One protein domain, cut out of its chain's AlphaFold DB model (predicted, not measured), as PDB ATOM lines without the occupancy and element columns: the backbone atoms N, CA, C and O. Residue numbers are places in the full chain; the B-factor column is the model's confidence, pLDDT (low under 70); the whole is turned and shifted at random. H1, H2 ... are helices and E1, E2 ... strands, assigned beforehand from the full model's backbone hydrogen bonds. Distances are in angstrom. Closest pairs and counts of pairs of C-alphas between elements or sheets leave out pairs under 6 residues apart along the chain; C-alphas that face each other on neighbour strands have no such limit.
ATOM      1  N   THR A  48     193.616 154.236 225.890       90.62
ATOM      2  CA  THR A  48     194.735 153.519 225.270       90.62
ATOM      3  C   THR A  48     195.926 154.447 225.040       90.62
ATOM      4  O   THR A  48     195.784 155.542 224.503       90.62
ATOM      5  N   SER A  49     197.138 154.023 225.405       91.38
ATOM      6  CA  SER A  49     198.380 154.715 225.003       91.38
ATOM      7  C   SER A  49     199.088 154.044 223.835       91.38
ATOM      8  O   SER A  49     199.960 154.660 223.229       91.38
ATOM      9  N   CYS A  50     198.696 152.820 223.496       94.75
ATOM     10  CA  CYS A  50     199.268 152.044 222.408       94.75
ATOM     11  C   CYS A  50     198.157 151.259 221.720       94.75
ATOM     12  O   CYS A  50     197.125 150.994 222.337       94.75
ATOM     13  N   GLN A  51     198.364 150.885 220.463       95.81
ATOM     14  CA  GLN A  51     197.514 149.922 219.775       95.81
ATOM     15  C   GLN A  51     198.261 149.209 218.650       95.81
ATOM     16  O   GLN A  51     199.340 149.629 218.228       95.81
ATOM     17  N   LYS A  52     197.662 148.123 218.160       96.00
ATOM     18  CA  LYS A  52     198.154 147.357 217.019       96.00
ATOM     19  C   LYS A  52     197.169 147.458 215.862       96.00
ATOM     20  O   LYS A  52     196.048 146.964 215.957       96.00
ATOM     21  N   ALA A  53     197.634 148.006 214.746       96.12
ATOM     22  CA  ALA A  53     196.906 147.990 213.490       96.12
ATOM     23  C   ALA A  53     197.317 146.762 212.676       96.12
ATOM     24  O   ALA A  53     198.506 146.515 212.447       96.12
ATOM     25  N   VAL A  54     196.333 145.990 212.217       95.56
ATOM     26  CA  VAL A  54     196.544 144.793 211.395       95.56
ATOM     27  C   VAL A  54     195.736 144.932 210.115       95.56
ATOM     28  O   VAL A  54     194.522 145.073 210.154       95.56
ATOM     29  N   GLY A  55     196.426 144.921 208.982       93.75
ATOM     30  CA  GLY A  55     195.838 144.860 207.651       93.75
ATOM     31  C   GLY A  55     196.363 143.646 206.894       93.75
ATOM     32  O   GLY A  55     197.151 142.854 207.424       93.75
ATOM     33  N   THR A  56     195.942 143.512 205.639       93.69
ATOM     34  CA  THR A  56     196.356 142.417 204.753       93.69
ATOM     35  C   THR A  56     197.864 142.447 204.505       93.69
ATOM     36  O   THR A  56     198.574 141.497 204.838       93.69
ATOM     37  N   ASP A  57     198.392 143.583 204.048       95.94
ATOM     38  CA  ASP A  57     199.800 143.678 203.635       95.94
ATOM     39  C   ASP A  57     200.728 144.181 204.743       95.94
ATOM     40  O   ASP A  57     201.941 144.007 204.678       95.94
ATOM     41  N   MET A  58     200.173 144.811 205.777       96.69
ATOM     42  CA  MET A  58     200.943 145.545 206.775       96.69
ATOM     43  C   MET A  58     200.363 145.365 208.171       96.69
ATOM     44  O   MET A  58     199.149 145.307 208.364       96.69
ATOM     45  N   SER A  59     201.241 145.293 209.167       97.19
ATOM     46  CA  SER A  59     200.838 145.448 210.561       97.19
ATOM     47  C   SER A  59     201.872 146.242 211.339       97.19
ATOM     48  O   SER A  59     203.076 146.088 211.118       97.19
ATOM     49  N   ALA A  60     201.403 147.067 212.266       97.94
ATOM     50  CA  ALA A  60     202.247 147.951 213.051       97.94
ATOM     51  C   ALA A  60     201.696 148.130 214.464       97.94
ATOM     52  O   ALA A  60     200.483 148.113 214.671       97.94
ATOM     53  N   ASN A  61     202.597 148.330 215.418       98.06
ATOM     54  CA  ASN A  61     202.256 148.878 216.721       98.06
ATOM     55  C   ASN A  61     202.495 150.386 216.679       98.06
ATOM     56  O   ASN A  61     203.492 150.842 216.115       98.06
ATOM     57  N   ILE A  62     201.593 151.150 217.283       97.50
ATOM     58  CA  ILE A  62     201.702 152.600 217.430       97.50
ATOM     59  C   ILE A  62     201.528 152.971 218.901       97.50
ATOM     60  O   ILE A  62     200.654 152.427 219.575       97.50
ATOM     61  N   SER A  63     202.349 153.899 219.380       96.25
ATOM     62  CA  SER A  63     202.364 154.354 220.772       96.25
ATOM     63  C   SER A  63     202.350 155.879 220.829       96.25
ATOM     64  O   SER A  63     203.072 156.546 220.082       96.25
ATOM     65  N   ALA A  64     201.558 156.436 221.742       94.06
ATOM     66  CA  ALA A  64     201.661 157.838 222.115       94.06
ATOM     67  C   ALA A  64     203.005 158.092 222.806       94.06
ATOM     68  O   ALA A  64     203.509 157.258 223.563       94.06
ATOM     69  N   VAL A  65     203.579 159.266 222.566       91.75
ATOM     70  CA  VAL A  65     204.790 159.702 223.256       91.75
ATOM     71  C   VAL A  65     204.388 160.456 224.514       91.75
ATOM     72  O   VAL A  65     203.489 161.290 224.477       91.75
ATOM     73  N   LYS A  66     205.068 160.186 225.628       87.06
ATOM     74  CA  LYS A  66     204.978 160.999 226.843       87.06
ATOM     75  C   LYS A  66     206.222 161.873 226.956       87.06
ATOM     76  O   LYS A  66     207.318 161.428 226.620       87.06
ATOM     77  N   ASN A  67     206.050 163.111 227.402       80.50
ATOM     78  CA  ASN A  67     207.159 163.981 227.768       80.50
ATOM     79  C   ASN A  67     207.760 163.550 229.125       80.50
ATOM     80  O   ASN A  67     207.288 162.609 229.766       80.50
ATOM     81  N   SER A  68     208.797 164.253 229.581       79.06
ATOM     82  CA  SER A  68     209.475 163.970 230.855       79.06
ATOM     83  C   SER A  68     208.578 164.120 232.091       79.06
ATOM     84  O   SER A  68     208.864 163.506 233.113       79.06
ATOM     85  N   SER A  69     207.482 164.882 232.004       80.44
ATOM     86  CA  SER A  69     206.483 165.018 233.072       80.44
ATOM     87  C   SER A  69     205.372 163.960 233.008       80.44
ATOM     88  O   SER A  69     204.420 164.029 233.779       80.44
ATOM     89  N   GLY A  70     205.458 162.993 232.087       78.88
ATOM     90  CA  GLY A  70     204.451 161.946 231.898       78.88
ATOM     91  C   GLY A  70     203.210 162.380 231.107       78.88
ATOM     92  O   GLY A  70     202.313 161.562 230.889       78.88
ATOM     93  N   THR A  71     203.163 163.628 230.640       84.19
ATOM     94  CA  THR A  71     202.081 164.181 229.817       84.19
ATOM     95  C   THR A  71     202.212 163.694 228.381       84.19
ATOM     96  O   THR A  71     203.314 163.609 227.840       84.19
ATOM     97  N   ILE A  72     201.088 163.397 227.735       86.50
ATOM     98  CA  ILE A  72     201.073 162.999 226.326       86.50
ATOM     99  C   ILE A  72     201.531 164.160 225.439       86.50
ATOM    100  O   ILE A  72     201.071 165.290 225.584       86.50
ATOM    101  N   ASN A  73     202.425 163.858 224.504       89.50
ATOM    102  CA  ASN A  73     202.845 164.753 223.444       89.50
ATOM    103  C   ASN A  73     202.008 164.477 222.187       89.50
ATOM    104  O   ASN A  73     202.269 163.516 221.466       89.50
ATOM    105  N   ASN A  74     201.029 165.337 221.909       87.94
ATOM    106  CA  ASN A  74     200.154 165.200 220.738       87.94
ATOM    107  C   ASN A  74     200.876 165.458 219.404       87.94
ATOM    108  O   ASN A  74     200.373 165.087 218.349       87.94
ATOM    109  N   ASN A  75     202.073 166.050 219.427       92.94
ATOM    110  CA  ASN A  75     202.853 166.303 218.217       92.94
ATOM    111  C   ASN A  75     203.648 165.095 217.742       92.94
ATOM    112  O   ASN A  75     204.270 165.178 216.686       92.94
ATOM    113  N   LEU A  76     203.684 163.999 218.503       93.62
ATOM    114  CA  LEU A  76     204.576 162.889 218.207       93.62
ATOM    115  C   LEU A  76     203.935 161.546 218.537       93.62
ATOM    116  O   LEU A  76     203.445 161.312 219.640       93.62
ATOM    117  N   VAL A  77     204.046 160.615 217.598       96.56
ATOM    118  CA  VAL A  77     203.756 159.199 217.835       96.56
ATOM    119  C   VAL A  77     204.952 158.350 217.455       96.56
ATOM    120  O   VAL A  77     205.760 158.727 216.606       96.56
ATOM    121  N   LYS A  78     205.060 157.184 218.084       96.62
ATOM    122  CA  LYS A  78     206.009 156.143 217.698       96.62
ATOM    123  C   LYS A  78     205.279 155.083 216.903       96.62
ATOM    124  O   LYS A  78     204.208 154.654 217.322       96.62
ATOM    125  N   ILE A  79     205.875 154.607 215.821       97.81
ATOM    126  CA  ILE A  79     205.390 153.444 215.080       97.81
ATOM    127  C   ILE A  79     206.508 152.420 214.899       97.81
ATOM    128  O   ILE A  79     207.663 152.766 214.664       97.81
ATOM    129  N   LYS A  80     206.153 151.145 215.008       97.31
ATOM    130  CA  LYS A  80     207.014 150.000 214.725       97.31
ATOM    131  C   LYS A  80     206.247 149.048 213.827       97.31
ATOM    132  O   LYS A  80     205.166 148.583 214.190       97.31
ATOM    133  N   PHE A  81     206.814 148.723 212.672       97.50
ATOM    134  CA  PHE A  81     206.238 147.715 211.793       97.50
ATOM    135  C   PHE A  81     206.533 146.317 212.334       97.50
ATOM    136  O   PHE A  81     207.679 145.968 212.607       97.50
ATOM    137  N   ASN A  82     205.491 145.502 212.474       96.75
ATOM    138  CA  ASN A  82     205.635 144.085 212.810       96.75
ATOM    139  C   ASN A  82     205.741 143.224 211.550       96.75
ATOM    140  O   ASN A  82     206.339 142.155 211.579       96.75
ATOM    141  N   ARG A  83     205.111 143.672 210.454       96.38
ATOM    142  CA  ARG A  83     205.104 142.982 209.162       96.38
ATOM    143  C   ARG A  83     204.877 143.975 208.031       96.38
ATOM    144  O   ARG A  83     203.965 144.796 208.128       96.38
ATOM    145  N   LEU A  84     205.630 143.804 206.950       97.25
ATOM    146  CA  LEU A  84     205.339 144.325 205.617       97.25
ATOM    147  C   LEU A  84     205.365 143.151 204.633       97.25
ATOM    148  O   LEU A  84     206.273 142.323 204.697       97.25
ATOM    149  N   ALA A  85     204.373 143.050 203.754       97.38
ATOM    150  CA  ALA A  85     204.353 142.039 202.705       97.38
ATOM    151  C   ALA A  85     205.518 142.246 201.724       97.38
ATOM    152  O   ALA A  85     205.992 143.368 201.526       97.38
ATOM    153  N   SER A  86     205.956 141.164 201.074       95.75
ATOM    154  CA  SER A  86     207.084 141.181 200.131       95.75
ATOM    155  C   SER A  86     206.883 142.173 198.978       95.75
ATOM    156  O   SER A  86     207.829 142.828 198.550       95.75
ATOM    157  N   THR A  87     205.640 142.346 198.523       95.75
ATOM    158  CA  THR A  87     205.254 143.325 197.495       95.75
ATOM    159  C   THR A  87     205.498 144.772 197.928       95.75
ATOM    160  O   THR A  87     205.801 145.620 197.090       95.75
ATOM    161  N   LEU A  88     205.413 145.069 199.229       97.19
ATOM    162  CA  LEU A  88     205.618 146.418 199.761       97.19
ATOM    163  C   LEU A  88     207.095 146.783 199.855       97.19
ATOM    164  O   LEU A  88     207.438 147.947 199.665       97.19
ATOM    165  N   ILE A  89     207.962 145.800 200.101       97.06
ATOM    166  CA  ILE A  89     209.412 145.987 200.252       97.06
ATOM    167  C   ILE A  89     210.182 145.849 198.929       97.06
ATOM    168  O   ILE A  89     211.407 145.734 198.941       97.06
ATOM    169  N   ALA A  90     209.483 145.866 197.788       96.50
ATOM    170  CA  ALA A  90     210.120 145.892 196.477       96.50
ATOM    171  C   ALA A  90     211.064 147.102 196.339       96.50
ATOM    172  O   ALA A  90     210.849 148.166 196.932       96.50
ATOM    173  N   ALA A  91     212.134 146.932 195.560       95.75
ATOM    174  CA  ALA A  91     213.173 147.946 195.417       95.75
ATOM    175  C   ALA A  91     212.597 149.286 194.924       95.75
ATOM    176  O   ALA A  91     211.859 149.345 193.943       95.75
ATOM    177  N   GLY A  92     212.955 150.368 195.617       95.62
ATOM    178  CA  GLY A  92     212.500 151.725 195.303       95.62
ATOM    179  C   GLY A  92     211.126 152.097 195.869       95.62
ATOM    180  O   GLY A  92     210.758 153.268 195.789       95.62
ATOM    181  N   ASN A  93     210.391 151.167 196.486       98.44
ATOM    182  CA  ASN A  93     209.165 151.520 197.194       98.44
ATOM    183  C   ASN A  93     209.472 152.390 198.418       98.44
ATOM    184  O   ASN A  93     210.459 152.182 199.133       98.44
ATOM    185  N   THR A  94     208.586 153.343 198.696       98.38
ATOM    186  CA  THR A  94     208.700 154.240 199.848       98.38
ATOM    187  C   THR A  94     207.417 154.264 200.659       98.38
ATOM    188  O   THR A  94     206.328 154.125 200.111       98.38
ATOM    189  N   ILE A  95     207.536 154.450 201.971       98.38
ATOM    190  CA  ILE A  95     206.403 154.645 202.875       98.38
ATOM    191  C   ILE A  95     206.358 156.118 203.266       98.38
ATOM    192  O   ILE A  95     207.380 156.698 203.636       98.38
ATOM    193  N   ARG A  96     205.172 156.716 203.185       98.50
ATOM    194  CA  ARG A  96     204.874 158.068 203.665       98.50
ATOM    195  C   ARG A  96     203.719 158.014 204.644       98.50
ATOM    196  O   ARG A  96     202.867 157.127 204.557       98.50
ATOM    197  N   PHE A  97     203.677 158.987 205.543       98.56
ATOM    198  CA  PHE A  97     202.597 159.115 206.507       98.56
ATOM    199  C   PHE A  97     201.844 160.420 206.310       98.56
ATOM    200  O   PHE A  97     202.438 161.442 205.981       98.56
ATOM    201  N   PHE A  98     200.541 160.369 206.548       98.44
ATOM    202  CA  PHE A  98     199.635 161.508 206.515       98.44
ATOM    203  C   PHE A  98     198.737 161.450 207.742       98.44
ATOM    204  O   PHE A  98     198.464 160.369 208.263       98.44
ATOM    205  N   LYS A  99     198.235 162.596 208.188       96.75
ATOM    206  CA  LYS A  99     197.224 162.665 209.246       96.75
ATOM    207  C   LYS A  99     195.874 163.019 208.645       96.75
ATOM    208  O   LYS A  99     195.782 163.830 207.722       96.75
ATOM    209  N   TRP A 100     194.815 162.412 209.156       95.69
ATOM    210  CA  TRP A 100     193.462 162.782 208.769       95.69
ATOM    211  C   TRP A 100     192.501 162.726 209.948       95.69
ATOM    212  O   TRP A 100     192.767 162.113 210.986       95.69
ATOM    213  N   LYS A 101     191.412 163.472 209.800       92.88
ATOM    214  CA  LYS A 101     190.387 163.629 210.822       92.88
ATOM    215  C   LYS A 101     188.998 163.506 210.237       92.88
ATOM    216  O   LYS A 101     188.821 163.696 209.038       92.88
ATOM    217  N   VAL A 102     188.007 163.250 211.078       90.94
ATOM    218  CA  VAL A 102     186.603 163.434 210.698       90.94
ATOM    219  C   VAL A 102     186.109 164.778 211.214       90.94
ATOM    220  O   VAL A 102     186.320 165.120 212.376       90.94
ATOM    221  N   SER A 103     185.450 165.535 210.339       81.50
ATOM    222  CA  SER A 103     184.747 166.774 210.665       81.50
ATOM    223  C   SER A 103     183.320 166.674 210.133       81.50
ATOM    224  O   SER A 103     183.112 166.527 208.927       81.50
ATOM    225  N   GLY A 104     182.329 166.707 211.028       75.88
ATOM    226  CA  GLY A 104     180.961 166.316 210.677       75.88
ATOM    227  C   GLY A 104     180.921 164.861 210.196       75.88
ATOM    228  O   GLY A 104     181.433 163.976 210.872       75.88
ATOM    229  N   ASN A 105     180.378 164.623 208.999       73.31
ATOM    230  CA  ASN A 105     180.314 163.289 208.381       73.31
ATOM    231  C   ASN A 105     181.405 163.042 207.322       73.31
ATOM    232  O   ASN A 105     181.301 162.090 206.553       73.31
ATOM    233  N   GLN A 106     182.428 163.899 207.238       84.88
ATOM    234  CA  GLN A 106     183.433 163.844 206.173       84.88
ATOM    235  C   GLN A 106     184.841 163.637 206.728       84.88
ATOM    236  O   GLN A 106     185.242 164.269 207.707       84.88
ATOM    237  N   ALA A 107     185.602 162.759 206.074       91.19
ATOM    238  CA  ALA A 107     187.021 162.576 206.344       91.19
ATOM    239  C   ALA A 107     187.838 163.656 205.617       91.19
ATOM    240  O   ALA A 107     187.693 163.857 204.414       91.19
ATOM    241  N   TYR A 108     188.718 164.330 206.349       93.12
ATOM    242  CA  TYR A 108     189.632 165.347 205.848       93.12
ATOM    243  C   TYR A 108     191.076 164.894 206.057       93.12
ATOM    244  O   TYR A 108     191.509 164.723 207.199       93.12
ATOM    245  N   MET A 109     191.819 164.731 204.962       94.81
ATOM    246  CA  MET A 109     193.229 164.338 204.968       94.81
ATOM    247  C   MET A 109     194.136 165.535 204.702       94.81
ATOM    248  O   MET A 109     193.972 166.224 203.693       94.81
ATOM    249  N   ASP A 110     195.122 165.733 205.577       94.38
ATOM    250  CA  ASP A 110     196.241 166.632 205.316       94.38
ATOM    251  C   ASP A 110     197.097 166.036 204.192       94.38
ATOM    252  O   ASP A 110     197.546 164.892 204.278       94.38
ATOM    253  N   GLN A 111     197.277 166.794 203.110       93.50
ATOM    254  CA  GLN A 111     198.032 166.341 201.938       93.50
ATOM    255  C   GLN A 111     199.547 166.455 202.138       93.50
ATOM    256  O   GLN A 111     200.311 165.982 201.298       93.50
ATOM    257  N   THR A 112     199.988 167.075 203.231       96.81
ATOM    258  CA  THR A 112     201.403 167.232 203.560       96.81
ATOM    259  C   THR A 112     201.924 165.934 204.175       96.81
ATOM    260  O   THR A 112     201.421 165.520 205.225       96.81
ATOM    261  N   PRO A 113     202.926 165.269 203.568       97.69
ATOM    262  CA  PRO A 113     203.571 164.130 204.202       97.69
ATOM    263  C   PRO A 113     204.221 164.545 205.524       97.69
ATOM    264  O   PRO A 113     204.863 165.593 205.608       97.69
ATOM    265  N   LEU A 114     204.070 163.710 206.544       98.38
ATOM    266  CA  LEU A 114     204.639 163.952 207.864       98.38
ATOM    267  C   LEU A 114     206.142 163.673 207.877       98.38
ATOM    268  O   LEU A 114     206.640 162.809 207.151       98.38
ATOM    269  N   ASN A 115     206.842 164.386 208.751       98.19
ATOM    270  CA  ASN A 115     208.248 164.156 209.047       98.19
ATOM    271  C   ASN A 115     208.428 162.878 209.877       98.19
ATOM    272  O   ASN A 115     207.648 162.585 210.788       98.19
ATOM    273  N   ILE A 116     209.475 162.126 209.553       97.75
ATOM    274  CA  ILE A 116     209.772 160.797 210.079       97.75
ATOM    275  C   ILE A 116     211.243 160.759 210.470       97.75
ATOM    276  O   ILE A 116     212.102 161.042 209.637       97.75
ATOM    277  N   SER A 117     211.550 160.338 211.692       96.25
ATOM    278  CA  SER A 117     212.910 159.936 212.072       96.25
ATOM    279  C   SER A 117     212.925 158.475 212.500       96.25
ATOM    280  O   SER A 117     211.968 157.984 213.100       96.25
ATOM    281  N   ARG A 118     214.006 157.763 212.177       96.00
ATOM    282  CA  ARG A 118     214.189 156.356 212.549       96.00
ATOM    283  C   ARG A 118     215.071 156.254 213.781       96.00
ATOM    284  O   ARG A 118     216.017 157.023 213.937       96.00
ATOM    285  N   TYR A 119     214.760 155.295 214.641       95.12
ATOM    286  CA  TYR A 119     215.579 154.966 215.794       95.12
ATOM    287  C   TYR A 119     215.688 153.455 215.994       95.12
ATOM    288  O   TYR A 119     214.817 152.676 215.598       95.12
ATOM    289  N   VAL A 120     216.767 153.039 216.647       95.00
ATOM    290  CA  VAL A 120     216.995 151.643 217.032       95.00
ATOM    291  C   VAL A 120     216.213 151.349 218.310       95.00
ATOM    292  O   VAL A 120     216.396 152.032 219.314       95.00
ATOM    293  N   LEU A 121     215.351 150.324 218.308       94.00
ATOM    294  CA  LEU A 121     214.475 150.035 219.454       94.00
ATOM    295  C   LEU A 121     215.252 149.699 220.732       94.00
ATOM    296  O   LEU A 121     214.843 150.106 221.814       94.00
ATOM    297  N   SER A 122     216.362 148.968 220.613       93.56
ATOM    298  CA  SER A 122     217.141 148.510 221.769       93.56
ATOM    299  C   SER A 122     217.904 149.630 222.476       93.56
ATOM    300  O   SER A 122     218.140 149.525 223.675       93.56
ATOM    301  N   THR A 123     218.296 150.686 221.758       92.50
ATOM    302  CA  THR A 123     219.107 151.780 222.316       92.50
ATOM    303  C   THR A 123     218.351 153.101 222.415       92.50
ATOM    304  O   THR A 123     218.806 154.017 223.094       92.50
ATOM    305  N   GLY A 124     217.227 153.242 221.708       89.31
ATOM    306  CA  GLY A 124     216.513 154.509 221.552       89.31
ATOM    307  C   GLY A 124     217.252 155.541 220.690       89.31
ATOM    308  O   GLY A 124     216.772 156.663 220.544       89.31
ATOM    309  N   THR A 125     218.410 155.197 220.119       91.50
ATOM    310  CA  THR A 125     219.243 156.130 219.352       91.50
ATOM    311  C   THR A 125     218.626 156.399 217.986       91.50
ATOM    312  O   THR A 125     218.341 155.458 217.246       91.50
ATOM    313  N   VAL A 126     218.463 157.679 217.645       90.81
ATOM    314  CA  VAL A 126     218.077 158.110 216.297       90.81
ATOM    315  C   VAL A 126     219.247 157.863 215.350       90.81
ATOM    316  O   VAL A 126     220.341 158.377 215.570       90.81
ATOM    317  N   ASP A 127     219.019 157.062 214.314       87.56
ATOM    318  CA  ASP A 127     220.051 156.606 213.374       87.56
ATOM    319  C   ASP A 127     219.778 157.038 211.922       87.56
ATOM    320  O   ASP A 127     220.576 156.769 211.024       87.56
ATOM    321  N   GLN A 128     218.663 157.733 211.685       85.69
ATOM    322  CA  GLN A 128     218.340 158.376 210.417       85.69
ATOM    323  C   GLN A 128     217.783 159.777 210.673       85.69
ATOM    324  O   GLN A 128     216.887 159.951 211.503       85.69
ATOM    325  N   ALA A 129     218.301 160.760 209.933       84.88
ATOM    326  CA  ALA A 129     217.800 162.129 209.955       84.88
ATOM    327  C   ALA A 129     216.332 162.209 209.506       84.88
ATOM    328  O   ALA A 129     215.838 161.333 208.792       84.88
ATOM    329  N   THR A 130     215.656 163.283 209.909       92.44
ATOM    330  CA  THR A 130     214.253 163.524 209.577       92.44
ATOM    331  C   THR A 130     214.030 163.573 208.063       92.44
ATOM    332  O   THR A 130     214.698 164.321 207.349       92.44
ATOM    333  N   ALA A 131     213.065 162.794 207.578       96.06
ATOM    334  CA  ALA A 131     212.649 162.739 206.181       96.06
ATOM    335  C   ALA A 131     211.126 162.593 206.069       96.06
ATOM    336  O   ALA A 131     210.467 162.131 206.992       96.06
ATOM    337  N   THR A 132     210.547 162.928 204.918       97.50
ATOM    338  CA  THR A 132     209.099 162.781 204.662       97.50
ATOM    339  C   THR A 132     208.715 161.422 204.067       97.50
ATOM    340  O   THR A 132     207.551 161.160 203.754       97.50
ATOM    341  N   SER A 133     209.699 160.540 203.883       97.06
ATOM    342  CA  SER A 133     209.508 159.181 203.387       97.06
ATOM    343  C   SER A 133     210.612 158.253 203.871       97.06
ATOM    344  O   SER A 133     211.759 158.677 203.998       97.06
ATOM    345  N   ILE A 134     210.285 156.975 204.032       95.88
ATOM    346  CA  ILE A 134     211.244 155.907 204.337       95.88
ATOM    347  C   ILE A 134     211.292 154.900 203.190       95.88
ATOM    348  O   ILE A 134     210.266 154.595 202.585       95.88
ATOM    349  N   THR A 135     212.467 154.355 202.886       96.31
ATOM    350  CA  THR A 135     212.597 153.271 201.904       96.31
ATOM    351  C   THR A 135     212.042 151.981 202.500       96.31
ATOM    352  O   THR A 135     212.555 151.497 203.510       96.31
ATOM    353  N   ALA A 136     211.013 151.404 201.877       96.62
ATOM    354  CA  ALA A 136     210.259 150.287 202.447       96.62
ATOM    355  C   ALA A 136     211.131 149.040 202.680       96.62
ATOM    356  O   ALA A 136     210.992 148.379 203.704       96.62
ATOM    357  N   SER A 137     212.088 148.766 201.787       96.19
ATOM    358  CA  SER A 137     213.027 147.640 201.918       96.19
ATOM    359  C   SER A 137     213.998 147.754 203.096       96.19
ATOM    360  O   SER A 137     214.614 146.763 203.474       96.19
ATOM    361  N   THR A 138     214.138 148.942 203.687       94.06
ATOM    362  CA  THR A 138     215.006 149.167 204.856       94.06
ATOM    363  C   THR A 138     214.276 149.000 206.182       94.06
ATOM    364  O   THR A 138     214.909 149.070 207.233       94.06
ATOM    365  N   VAL A 139     212.956 148.800 206.145       95.19
ATOM    366  CA  VAL A 139     212.141 148.633 207.343       95.19
ATOM    367  C   VAL A 139     212.404 147.265 207.950       95.19
ATOM    368  O   VAL A 139     212.262 146.234 207.295       95.19
ATOM    369  N   THR A 140     212.742 147.257 209.236       93.25
ATOM    370  CA  THR A 140     212.993 146.034 210.003       93.25
ATOM    371  C   THR A 140     212.215 146.051 211.315       93.25
ATOM    372  O   THR A 140     211.775 147.098 211.788       93.25
ATOM    373  N   THR A 141     212.057 144.886 211.939       93.50
ATOM    374  CA  THR A 141     211.337 144.745 213.216       93.50
ATOM    375  C   THR A 141     212.138 145.227 214.432       93.50
ATOM    376  O   THR A 141     211.590 145.275 215.535       93.50
ATOM    377  N   SER A 142     213.422 145.564 214.256       94.31
ATOM    378  CA  SER A 142     214.316 146.109 215.290       94.31
ATOM    379  C   SER A 142     214.350 147.643 215.320       94.31
ATOM    380  O   SER A 142     215.033 148.228 216.164       94.31
ATOM    381  N   GLN A 143     213.605 148.297 214.427       95.06
ATOM    382  CA  GLN A 143     213.542 149.750 214.299       95.06
ATOM    383  C   GLN A 143     212.174 150.288 214.717       95.06
ATOM    384  O   GLN A 143     211.135 149.651 214.528       95.06
ATOM    385  N   GLY A 144     212.192 151.490 215.280       96.56
ATOM    386  CA  GLY A 144     211.015 152.320 215.467       96.56
ATOM    387  C   GLY A 144     211.147 153.607 214.666       96.56
ATOM    388  O   GLY A 144     212.233 153.987 214.220       96.56
ATOM    389  N   TYR A 145     210.025 154.290 214.493       97.44
ATOM    390  CA  TYR A 145     209.958 155.568 213.804       97.44
ATOM    391  C   TYR A 145     209.188 156.563 214.656       97.44
ATOM    392  O   TYR A 145     208.103 156.246 215.143       97.44
ATOM    393  N   HIS A 146     209.733 157.762 214.828       96.44
ATOM    394  CA  HIS A 146     208.972 158.895 215.336       96.44
ATOM    395  C   HIS A 146     208.306 159.599 214.161       96.44
ATOM    396  O   HIS A 146     208.980 159.924 213.185       96.44
ATOM    397  N   ILE A 147     207.001 159.831 214.270       97.75
ATOM    398  CA  ILE A 147     206.211 160.549 213.272       97.75
ATOM    399  C   ILE A 147     205.745 161.864 213.885       97.75
ATOM    400  O   ILE A 147     204.994 161.857 214.864       97.75
ATOM    401  N   GLU A 148     206.195 162.979 213.317       96.75
ATOM    402  CA  GLU A 148     205.830 164.322 213.769       96.75
ATOM    403  C   GLU A 148     204.428 164.663 213.257       96.75
ATOM    404  O   GLU A 148     204.229 164.995 212.088       96.75
ATOM    405  N   LEU A 149     203.437 164.559 214.140       95.50
ATOM    406  CA  LEU A 149     202.055 164.908 213.843       95.50
ATOM    407  C   LEU A 149     201.866 166.419 213.704       95.50
ATOM    408  O   LEU A 149     201.017 166.818 212.914       95.50
ATOM    409  N   ASN A 150     202.630 167.251 214.427       93.44
ATOM    410  CA  ASN A 150     202.438 168.710 214.481       93.44
ATOM    411  C   ASN A 150     200.953 169.063 214.704       93.44
ATOM    412  O   ASN A 150     200.282 169.639 213.841       93.44
ATOM    413  N   ASP A 151     200.413 168.570 215.816       89.62
ATOM    414  CA  ASP A 151     199.003 168.622 216.187       89.62
ATOM    415  C   ASP A 151     198.861 168.941 217.681       89.62
ATOM    416  O   ASP A 151     198.363 168.137 218.464       89.62
ATOM    417  N   ASP A 152     199.310 170.133 218.084       84.94
ATOM    418  CA  ASP A 152     199.260 170.599 219.478       84.94
ATOM    419  C   ASP A 152     197.869 170.417 220.109       84.94
ATOM    420  O   ASP A 152     197.733 170.001 221.263       84.94
ATOM    421  N   ALA A 153     196.825 170.688 219.322       83.69
ATOM    422  CA  ALA A 153     195.435 170.609 219.751       83.69
ATOM    423  C   ALA A 153     194.874 169.173 219.806       83.69
ATOM    424  O   ALA A 153     193.805 168.975 220.391       83.69
ATOM    425  N   GLY A 154     195.565 168.186 219.223       84.06
ATOM    426  CA  GLY A 154     195.129 166.787 219.167       84.06
ATOM    427  C   GLY A 154     193.841 166.584 218.363       84.06
ATOM    428  O   GLY A 154     192.967 165.821 218.773       84.06
ATOM    429  N   VAL A 155     193.661 167.320 217.259       87.31
ATOM    430  CA  VAL A 155     192.423 167.265 216.460       87.31
ATOM    431  C   VAL A 155     192.410 166.133 215.434       87.31
ATOM    432  O   VAL A 155     191.339 165.791 214.924       87.31
ATOM    433  N   TYR A 156     193.568 165.571 215.090       92.81
ATOM    434  CA  TYR A 156     193.682 164.457 214.158       92.81
ATOM    435  C   TYR A 156     193.535 163.122 214.883       92.81
ATOM    436  O   TYR A 156     194.178 162.872 215.894       92.81
ATOM    437  N   GLN A 157     192.679 162.244 214.352       94.12
ATOM    438  CA  GLN A 157     192.392 160.956 214.994       94.12
ATOM    439  C   GLN A 157     193.102 159.778 214.324       94.12
ATOM    440  O   GLN A 157     193.187 158.701 214.916       94.12
ATOM    441  N   VAL A 158     193.580 159.944 213.087       96.81
ATOM    442  CA  VAL A 158     194.085 158.830 212.284       96.81
ATOM    443  C   VAL A 158     195.399 159.177 211.603       96.81
ATOM    444  O   VAL A 158     195.541 160.214 210.956       96.81
ATOM    445  N   LEU A 159     196.342 158.247 211.712       98.06
ATOM    446  CA  LEU A 159     197.559 158.190 210.925       98.06
ATOM    447  C   LEU A 159     197.313 157.279 209.720       98.06
ATOM    448  O   LEU A 159     196.890 156.133 209.865       98.06
ATOM    449  N   LYS A 160     197.588 157.770 208.519       98.00
ATOM    450  CA  LYS A 160     197.531 156.992 207.286       98.00
ATOM    451  C   LYS A 160     198.942 156.700 206.809       98.00
ATOM    452  O   LYS A 160     199.672 157.619 206.456       98.00
ATOM    453  N   ALA A 161     199.305 155.426 206.771       98.12
ATOM    454  CA  ALA A 161     200.526 154.949 206.138       98.12
ATOM    455  C   ALA A 161     200.224 154.606 204.674       98.12
ATOM    456  O   ALA A 161     199.268 153.880 204.400       98.12
ATOM    457  N   VAL A 162     201.017 155.121 203.737       98.38
ATOM    458  CA  VAL A 162     200.866 154.872 202.298       98.38
ATOM    459  C   VAL A 162     202.192 154.398 201.733       98.38
ATOM    460  O   VAL A 162     203.212 155.065 201.903       98.38
ATOM    461  N   VAL A 163     202.173 153.256 201.051       98.44
ATOM    462  CA  VAL A 163     203.321 152.722 200.322       98.44
ATOM    463  C   VAL A 163     203.183 153.106 198.858       98.44
ATOM    464  O   VAL A 163     202.208 152.737 198.203       98.44
ATOM    465  N   TYR A 164     204.166 153.832 198.348       98.50
ATOM    466  CA  TYR A 164     204.290 154.204 196.948       98.50
ATOM    467  C   TYR A 164     205.340 153.333 196.270       98.50
ATOM    468  O   TYR A 164     206.392 153.053 196.846       98.50
ATOM    469  N   SER A 165     205.064 152.938 195.032       98.12
ATOM    470  CA  SER A 165     206.045 152.317 194.148       98.12
ATOM    471  C   SER A 165     207.109 153.324 193.721       98.12
ATOM    472  O   SER A 165     206.917 154.537 193.837       98.12
ATOM    473  N   SER A 166     208.208 152.832 193.150       95.94
ATOM    474  CA  SER A 166     209.230 153.681 192.521       95.94
ATOM    475  C   SER A 166     208.674 154.572 191.397       95.94
ATOM    476  O   SER A 166     209.197 155.658 191.163       95.94
ATOM    477  N   ALA A 167     207.582 154.155 190.747       96.19
ATOM    478  CA  ALA A 167     206.860 154.931 189.737       96.19
ATOM    479  C   ALA A 167     205.851 155.942 190.328       96.19
ATOM    480  O   ALA A 167     205.161 156.631 189.584       96.19
ATOM    481  N   GLY A 168     205.723 156.023 191.659       95.69
ATOM    482  CA  GLY A 168     204.813 156.946 192.342       95.69
ATOM    483  C   GLY A 168     203.363 156.467 192.474       95.69
ATOM    484  O   GLY A 168     202.541 157.187 193.036       95.69
ATOM    485  N   ALA A 169     203.025 155.257 192.016       97.75
ATOM    486  CA  ALA A 169     201.697 154.671 192.219       97.75
ATOM    487  C   ALA A 169     201.537 154.119 193.647       97.75
ATOM    488  O   ALA A 169     202.483 153.542 194.184       97.75
ATOM    489  N   ILE A 170     200.347 154.246 194.242       97.75
ATOM    490  CA  ILE A 170     200.030 153.637 195.545       97.75
ATOM    491  C   ILE A 170     199.962 152.116 195.384       97.75
ATOM    492  O   ILE A 170     199.199 151.616 194.563       97.75
ATOM    493  N   VAL A 171     200.738 151.394 196.192       97.06
ATOM    494  CA  VAL A 171     200.785 149.922 196.204       97.06
ATOM    495  C   VAL A 171     199.983 149.350 197.369       97.06
ATOM    496  O   VAL A 171     199.367 148.301 197.241       97.06
ATOM    497  N   SER A 172     199.983 150.043 198.510       97.81
ATOM    498  CA  SER A 172     199.160 149.699 199.669       97.81
ATOM    499  C   SER A 172     198.992 150.911 200.577       97.81
ATOM    500  O   SER A 172     199.756 151.878 200.509       97.81
ATOM    501  N   GLN A 173     197.974 150.875 201.428       97.38
ATOM    502  CA  GLN A 173     197.700 151.920 202.406       97.38
ATOM    503  C   GLN A 173     196.981 151.338 203.621       97.38
ATOM    504  O   GLN A 173     196.206 150.391 203.502       97.38
ATOM    505  N   GLN A 174     197.198 151.937 204.787       97.12
ATOM    506  CA  GLN A 174     196.530 151.549 206.023       97.12
ATOM    507  C   GLN A 174     196.200 152.780 206.857       97.12
ATOM    508  O   GLN A 174     197.036 153.664 207.039       97.12
ATOM    509  N   ASN A 175     194.984 152.802 207.389       97.12
ATOM    510  CA  ASN A 175     194.553 153.763 208.392       97.12
ATOM    511  C   ASN A 175     194.769 153.168 209.786       97.12
ATOM    512  O   ASN A 175     194.479 151.996 210.020       97.12
ATOM    513  N   ILE A 176     195.294 153.976 210.696       97.00
ATOM    514  CA  ILE A 176     195.743 153.576 212.027       97.00
ATOM    515  C   ILE A 176     195.220 154.625 213.008       97.00
ATOM    516  O   ILE A 176     195.596 155.791 212.895       97.00
ATOM    517  N   LEU A 177     194.369 154.247 213.969       96.31
ATOM    518  CA  LEU A 177     193.960 155.185 215.021       96.31
ATOM    519  C   LEU A 177     195.195 155.681 215.783       96.31
ATOM    520  O   LEU A 177     196.016 154.881 216.244       96.31
ATOM    521  N   ILE A 178     195.313 156.998 215.919       95.88
ATOM    522  CA  ILE A 178     196.306 157.615 216.795       95.88
ATOM    523  C   ILE A 178     195.896 157.276 218.239       95.88
ATOM    524  O   ILE A 178     194.725 157.461 218.576       95.88
ATOM    525  N   PRO A 179     196.795 156.725 219.084       91.94
ATOM    526  CA  PRO A 179     196.474 156.396 220.473       91.94
ATOM    527  C   PRO A 179     195.942 157.597 221.265       91.94
ATOM    528  O   PRO A 179     196.146 158.736 220.865       91.94
ATOM    529  N   GLN A 180     195.353 157.328 222.435       89.75
ATOM    530  CA  GLN A 180     194.509 158.225 223.248       89.75
ATOM    531  C   GLN A 180     193.022 158.182 222.883       89.75
ATOM    532  O   GLN A 180     192.341 159.201 222.813       89.75
ATOM    533  N   PHE A 181     192.498 156.969 222.710       90.62
ATOM    534  CA  PHE A 181     191.067 156.702 222.566       90.62
ATOM    535  C   PHE A 181     190.577 155.717 223.636       90.62
ATOM    536  O   PHE A 181     191.375 155.095 224.336       90.62
ATOM    537  N   LEU A 182     189.256 155.584 223.785       91.88
ATOM    538  CA  LEU A 182     188.649 154.631 224.720       91.88
ATOM    539  C   LEU A 182     188.854 153.202 224.214       91.88
ATOM    540  O   LEU A 182     188.514 152.905 223.079       91.88
ATOM    541  N   GLY A 183     189.410 152.326 225.050       91.81
ATOM    542  CA  GLY A 183     189.836 150.988 224.640       91.81
ATOM    543  C   GLY A 183     188.707 149.986 224.403       91.81
ATOM    544  O   GLY A 183     188.935 148.982 223.728       91.81
ATOM    545  N   ASN A 184     187.518 150.250 224.945       92.69
ATOM    546  CA  ASN A 184     186.303 149.484 224.691       92.69
ATOM    547  C   ASN A 184     185.596 150.043 223.435       92.69
ATOM    548  O   ASN A 184     185.234 151.224 223.439       92.69
ATOM    549  N   PRO A 185     185.334 149.228 222.391       94.75
ATOM    550  CA  PRO A 185     184.630 149.672 221.185       94.75
ATOM    551  C   PRO A 185     183.258 150.303 221.459       94.75
ATOM    552  O   PRO A 185     182.874 151.252 220.773       94.75
ATOM    553  N   ALA A 186     182.521 149.801 222.458       92.69
ATOM    554  CA  ALA A 186     181.201 150.319 222.815       92.69
ATOM    555  C   ALA A 186     181.292 151.725 223.427       92.69
ATOM    556  O   ALA A 186     180.484 152.594 223.111       92.69
ATOM    557  N   ASP A 187     182.320 151.973 224.240       90.75
ATOM    558  CA  ASP A 187     182.598 153.300 224.787       90.75
ATOM    559  C   ASP A 187     183.129 154.256 223.712       90.75
ATOM    560  O   ASP A 187     182.747 155.425 223.668       90.75
ATOM    561  N   TYR A 188     183.985 153.763 222.813       93.06
ATOM    562  CA  TYR A 188     184.539 154.541 221.706       93.06
ATOM    563  C   TYR A 188     183.495 154.929 220.649       93.06
ATOM    564  O   TYR A 188     183.711 155.879 219.893       93.06
ATOM    565  N   ALA A 189     182.350 154.241 220.599       92.19
ATOM    566  CA  ALA A 189     181.280 154.498 219.640       92.19
ATOM    567  C   ALA A 189     180.652 155.897 219.753       92.19
ATOM    568  O   ALA A 189     179.903 156.287 218.857       92.19
ATOM    569  N   TYR A 190     180.981 156.661 220.797       88.81
ATOM    570  CA  TYR A 190     180.429 157.984 221.059       88.81
ATOM    571  C   TYR A 190     181.519 159.060 221.168       88.81
ATOM    572  O   TYR A 190     182.672 158.806 221.540       88.81
ATOM    573  N   ASN A 191     181.153 160.284 220.800       84.69
ATOM    574  CA  ASN A 191     181.921 161.494 221.066       84.69
ATOM    575  C   ASN A 191     181.706 161.959 222.516       84.69
ATOM    576  O   ASN A 191     180.864 161.433 223.243       84.69
ATOM    577  N   SER A 192     182.484 162.954 222.944       79.06
ATOM    578  CA  SER A 192     182.403 163.538 224.293       79.06
ATOM    579  C   SER A 192     181.041 164.179 224.595       79.06
ATOM    580  O   SER A 192     180.599 164.160 225.739       79.06
ATOM    581  N   ASP A 193     180.361 164.691 223.568       80.38
ATOM    582  CA  ASP A 193     179.011 165.263 223.632       80.38
ATOM    583  C   ASP A 193     177.886 164.206 223.592       80.38
ATOM    584  O   ASP A 193     176.708 164.555 223.570       80.38
ATOM    585  N   GLY A 194     178.234 162.914 223.567       82.38
ATOM    586  CA  GLY A 194     177.288 161.799 223.488       82.38
ATOM    587  C   GLY A 194     176.766 161.500 222.080       82.38
ATOM    588  O   GLY A 194     176.064 160.506 221.897       82.38
ATOM    589  N   SER A 195     177.122 162.297 221.067       85.50
ATOM    590  CA  SER A 195     176.778 161.991 219.677       85.50
ATOM    591  C   SER A 195     177.497 160.730 219.192       85.50
ATOM    592  O   SER A 195     178.588 160.389 219.656       85.50
ATOM    593  N   ALA A 196     176.895 160.023 218.234       89.75
ATOM    594  CA  ALA A 196     177.528 158.858 217.630       89.75
ATOM    595  C   ALA A 196     178.822 159.266 216.907       89.75
ATOM    596  O   ALA A 196     178.844 160.186 216.085       89.75
ATOM    597  N   ARG A 197     179.908 158.544 217.185       90.75
ATOM    598  CA  ARG A 197     181.165 158.692 216.456       90.75
ATOM    599  C   ARG A 197     180.984 158.180 215.029       90.75
ATOM    600  O   ARG A 197     180.336 157.159 214.803       90.75
ATOM    601  N   ALA A 198     181.605 158.864 214.071       91.19
ATOM    602  CA  ALA A 198     181.558 158.474 212.667       91.19
ATOM    603  C   ALA A 198     181.967 157.007 212.462       91.19
ATOM    604  O   ALA A 198     182.976 156.557 213.012       91.19
ATOM    605  N   GLN A 199     181.204 156.285 211.635       92.81
ATOM    606  CA  GLN A 199     181.389 154.847 211.422       92.81
ATOM    607  C   GLN A 199     182.816 154.505 210.981       92.81
ATOM    608  O   GLN A 199     183.432 153.617 211.555       92.81
ATOM    609  N   ILE A 200     183.390 155.305 210.076       92.06
ATOM    610  CA  ILE A 200     184.766 155.121 209.599       92.06
ATOM    611  C   ILE A 200     185.812 155.145 210.723       92.06
ATOM    612  O   ILE A 200     186.845 154.505 210.596       92.06
ATOM    613  N   LEU A 201     185.579 155.865 211.827       93.88
ATOM    614  CA  LEU A 201     186.482 155.835 212.981       93.88
ATOM    615  C   LEU A 201     186.228 154.598 213.843       93.88
ATOM    616  O   LEU A 201     187.180 153.977 214.306       93.88
ATOM    617  N   ARG A 202     184.957 154.229 214.039       94.31
ATOM    618  CA  ARG A 202     184.561 153.038 214.807       94.31
ATOM    619  C   ARG A 202     185.133 151.760 214.192       94.31
ATOM    620  O   ARG A 202     185.662 150.934 214.927       94.31
ATOM    621  N   ASP A 203     185.113 151.652 212.867       94.12
ATOM    622  CA  ASP A 203     185.651 150.507 212.118       94.12
ATOM    623  C   ASP A 203     187.177 150.373 212.240       94.12
ATOM    624  O   ASP A 203     187.723 149.287 212.065       94.12
ATOM    625  N   LEU A 204     187.881 151.467 212.557       94.88
ATOM    626  CA  LEU A 204     189.330 151.458 212.785       94.88
ATOM    627  C   LEU A 204     189.712 151.054 214.211       94.88
ATOM    628  O   LEU A 204     190.903 150.943 214.513       94.88
ATOM    629  N   HIS A 205     188.737 150.862 215.100       96.25
ATOM    630  CA  HIS A 205     189.026 150.440 216.459       96.25
ATOM    631  C   HIS A 205     189.670 149.036 216.448       96.25
ATOM    632  O   HIS A 205     189.119 148.125 215.831       96.25
ATOM    633  N   PRO A 206     190.798 148.800 217.150       95.19
ATOM    634  CA  PRO A 206     191.532 147.525 217.079       95.19
ATOM    635  C   PRO A 206     190.725 146.290 217.493       95.19
ATOM    636  O   PRO A 206     191.081 145.168 217.148       95.19
ATOM    637  N   LEU A 207     189.664 146.508 218.269       96.00
ATOM    638  CA  LEU A 207     188.741 145.484 218.757       96.00
ATOM    639  C   LEU A 207     187.344 145.601 218.118       96.00
ATOM    640  O   LEU A 207     186.390 145.076 218.671       96.00
ATOM    641  N   ALA A 208     187.187 146.314 216.992       95.56
ATOM    642  CA  ALA A 208     185.881 146.548 216.354       95.56
ATOM    643  C   ALA A 208     185.139 145.254 215.981       95.56
ATOM    644  O   ALA A 208     183.912 145.226 215.981       95.56
ATOM    645  N   THR A 209     185.882 144.191 215.669       93.56
ATOM    646  CA  THR A 209     185.354 142.876 215.279       93.56
ATOM    647  C   THR A 209     185.621 141.787 216.321       93.56
ATOM    648  O   THR A 209     185.327 140.620 216.074       93.56
ATOM    649  N   THR A 210     186.190 142.148 217.473       94.38
ATOM    650  CA  THR A 210     186.479 141.213 218.562       94.38
ATOM    651  C   THR A 210     185.311 141.218 219.536       94.38
ATOM    652  O   THR A 210     184.897 142.288 219.982       94.38
ATOM    653  N   ASP A 211     184.805 140.043 219.909       93.94
ATOM    654  CA  ASP A 211     183.848 139.961 221.012       93.94
ATOM    655  C   ASP A 211     184.567 140.240 222.335       93.94
ATOM    656  O   ASP A 211     185.447 139.494 222.774       93.94
ATOM    657  N   VAL A 212     184.221 141.377 222.929       94.00
ATOM    658  CA  VAL A 212     184.804 141.902 224.167       94.00
ATOM    659  C   VAL A 212     183.724 142.229 225.195       94.00
ATOM    660  O   VAL A 212     183.978 142.978 226.138       94.00
ATOM    661  N   THR A 213     182.520 141.676 225.015       90.31
ATOM    662  CA  THR A 213     181.346 141.938 225.861       90.31
ATOM    663  C   THR A 213     181.647 141.726 227.346       90.31
ATOM    664  O   THR A 213     181.280 142.557 228.173       90.31
ATOM    665  N   ASP A 214     182.409 140.678 227.666       91.06
ATOM    666  CA  ASP A 214     182.737 140.294 229.044       91.06
ATOM    667  C   ASP A 214     184.116 140.791 229.518       91.06
ATOM    668  O   ASP A 214     184.621 140.364 230.560       91.06
ATOM    669  N   TRP A 215     184.779 141.670 228.758       93.19
ATOM    670  CA  TRP A 215     186.105 142.160 229.138       93.19
ATOM    671  C   TRP A 215     186.035 143.198 230.261       93.19
ATOM    672  O   TRP A 215     185.362 144.224 230.180       93.19
ATOM    673  N   THR A 216     186.841 142.969 231.288       91.25
ATOM    674  CA  THR A 216     187.112 143.907 232.380       91.25
ATOM    675  C   THR A 216     188.078 145.016 231.954       91.25
ATOM    676  O   THR A 216     188.870 144.868 231.018       91.25
ATOM    677  N   ALA A 217     188.108 146.118 232.712       87.81
ATOM    678  CA  ALA A 217     189.091 147.191 232.527       87.81
ATOM    679  C   ALA A 217     190.549 146.679 232.566       87.81
ATOM    680  O   ALA A 217     191.397 147.130 231.791       87.81
ATOM    681  N   THR A 218     190.847 145.690 233.413       90.00
ATOM    682  CA  THR A 218     192.174 145.060 233.476       90.00
ATOM    683  C   THR A 218     192.513 144.314 232.187       90.00
ATOM    684  O   THR A 218     193.633 144.434 231.697       90.00
ATOM    685  N   GLN A 219     191.562 143.593 231.584       93.69
ATOM    686  CA  GLN A 219     191.791 142.894 230.313       93.69
ATOM    687  C   GLN A 219     192.062 143.868 229.164       93.69
ATOM    688  O   GLN A 219     193.027 143.667 228.426       93.69
ATOM    689  N   TYR A 220     191.302 144.964 229.065       92.19
ATOM    690  CA  TYR A 220     191.606 146.032 228.107       92.19
ATOM    691  C   TYR A 220     193.004 146.613 228.340       92.19
ATOM    692  O   TYR A 220     193.797 146.727 227.404       92.19
ATOM    693  N   SER A 221     193.334 146.942 229.590       90.88
ATOM    694  CA  SER A 221     194.633 147.524 229.943       90.88
ATOM    695  C   SER A 221     195.787 146.589 229.578       90.88
ATOM    696  O   SER A 221     196.762 147.032 228.971       90.88
ATOM    697  N   ASN A 222     195.655 145.292 229.868       92.31
ATOM    698  CA  ASN A 222     196.644 144.273 229.520       92.31
ATOM    699  C   ASN A 222     196.791 144.110 228.004       92.31
ATOM    700  O   ASN A 222     197.915 144.080 227.508       92.31
ATOM    701  N   TYR A 223     195.676 144.059 227.268       94.94
ATOM    702  CA  TYR A 223     195.688 143.959 225.809       94.94
ATOM    703  C   TYR A 223     196.474 145.111 225.177       94.94
ATOM    704  O   TYR A 223     197.414 144.878 224.419       94.94
ATOM    705  N   TYR A 224     196.145 146.359 225.524       94.62
ATOM    706  CA  TYR A 224     196.819 147.519 224.940       94.62
ATOM    707  C   TYR A 224     198.261 147.671 225.435       94.62
ATOM    708  O   TYR A 224     199.135 148.006 224.635       94.62
ATOM    709  N   SER A 225     198.548 147.355 226.701       91.88
ATOM    710  CA  SER A 225     199.919 147.388 227.233       91.88
ATOM    711  C   SER A 225     200.834 146.384 226.530       91.88
ATOM    712  O   SER A 225     201.982 146.707 226.243       91.88
ATOM    713  N   ALA A 226     200.317 145.209 226.153       94.06
ATOM    714  CA  ALA A 226     201.059 144.218 225.372       94.06
ATOM    715  C   ALA A 226     201.394 144.689 223.941       94.06
ATOM    716  O   ALA A 226     202.236 144.091 223.272       94.06
ATOM    717  N   THR A 227     200.751 145.759 223.459       94.50
ATOM    718  CA  THR A 227     201.068 146.384 222.165       94.50
ATOM    719  C   THR A 227     202.047 147.553 222.275       94.50
ATOM    720  O   THR A 227     202.540 148.028 221.251       94.50
ATOM    721  N   CYS A 228     202.366 148.011 223.485       92.88
ATOM    722  CA  CYS A 228     203.366 149.052 223.683       92.88
ATOM    723  C   CYS A 228     204.784 148.550 223.371       92.88
ATOM    724  O   CYS A 228     205.063 147.350 223.405       92.88
TER     725      CYS A 228
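What this domain is: This is residues 48 to 228 of the 229 residues of an uncharacterized protein of Bdellovibrio sp. qaytius (UniProt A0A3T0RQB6). Two antiparallel sheets form a sandwich, partly face to face with their strands crossed: a strongly twisted sheet of six strands, in the order E1 E2 E3 E8 E6 E7, and a curled sheet of four, in the order E5 E4 E9 E10. After E10, a stretch of mostly loop with the short helices H1 and H2 lies at one end of the sandwich, and H3 brings it back to E1. The printed part has 181 residues, with ten named strands, E1 to E10, followed by three named helices; the class is mostly strand. The whole is compact, with a radius of gyration of the C-alphas of 16.3 A and spans of 46 by 36 by 32 A.

Where its parts are: In the larger sheet, E1 is residues 50 to 54, beginning at C-alpha 50 (199.268, 152.044, 222.408). E2 is residues 58 to 66, 25.6 A long, and E3 residues 72 to 84, 28.2 A, bending by 85 degrees at residue 75. E6 is residues 115 to 120, E7 126 to 131 and E8 143 to 148. In the smaller sheet, E4 is residues 94 to 103, 29.1 A, E5 106 to 109, E9 158 to 164 and E10 170 to 177, 20.5 A. H1 is residues 185 to 188, H2 199 to 202 and H3 217 to 225, ending at C-alpha 225 (199.919, 147.388, 227.233).

How they stand to each other: E1, E2 and E3 make a meander, each strand the antiparallel neighbour of the one before; N 51 and O 62 are 2.9 A apart, N 61 and O 80 2.9 A. E3 and E8 have N 79 and O 145 at 2.8 A, E8 and E6 N 146 and O 117 at 2.8 A, and E6 and E7, a hairpin, N 116 and O 131 at 2.7 A. The facing parts of the two sheets are 10.0 A centre to centre, with strands at 49 degrees. E4 is staggered: residues 94 to 100 pair with E9, N 96 and O 162 at 2.9 A, and 100 to 103 with E5, N 108 and O 101 at 2.8 A. E9 and E10 are a hairpin, with N 159 and O 176 at 2.8 A. H3 only grazes the larger sheet; its closest C-alpha pair with E1 is Tyr 224 and Cys 50, 5.7 A. H2 only grazes the smaller sheet, with residues 200 to 202. H1 and H2 are close but not clearly touching, the closest C-alphas, Tyr 188 and Arg 202, being 7.1 A apart. Every O i to N i+4 pair in H3 is within hydrogen-bond range; H1 and H2 are too short for one.

The domain as a whole: The two C-alphas farthest apart, those of Ala 167 and Asp 214, are 48.4 A apart. The printed part has no cut. The links E7 to E8 and H2 to H3 are long. Mean pLDDT of the printed part is 93.3, and no printed residue is under 70.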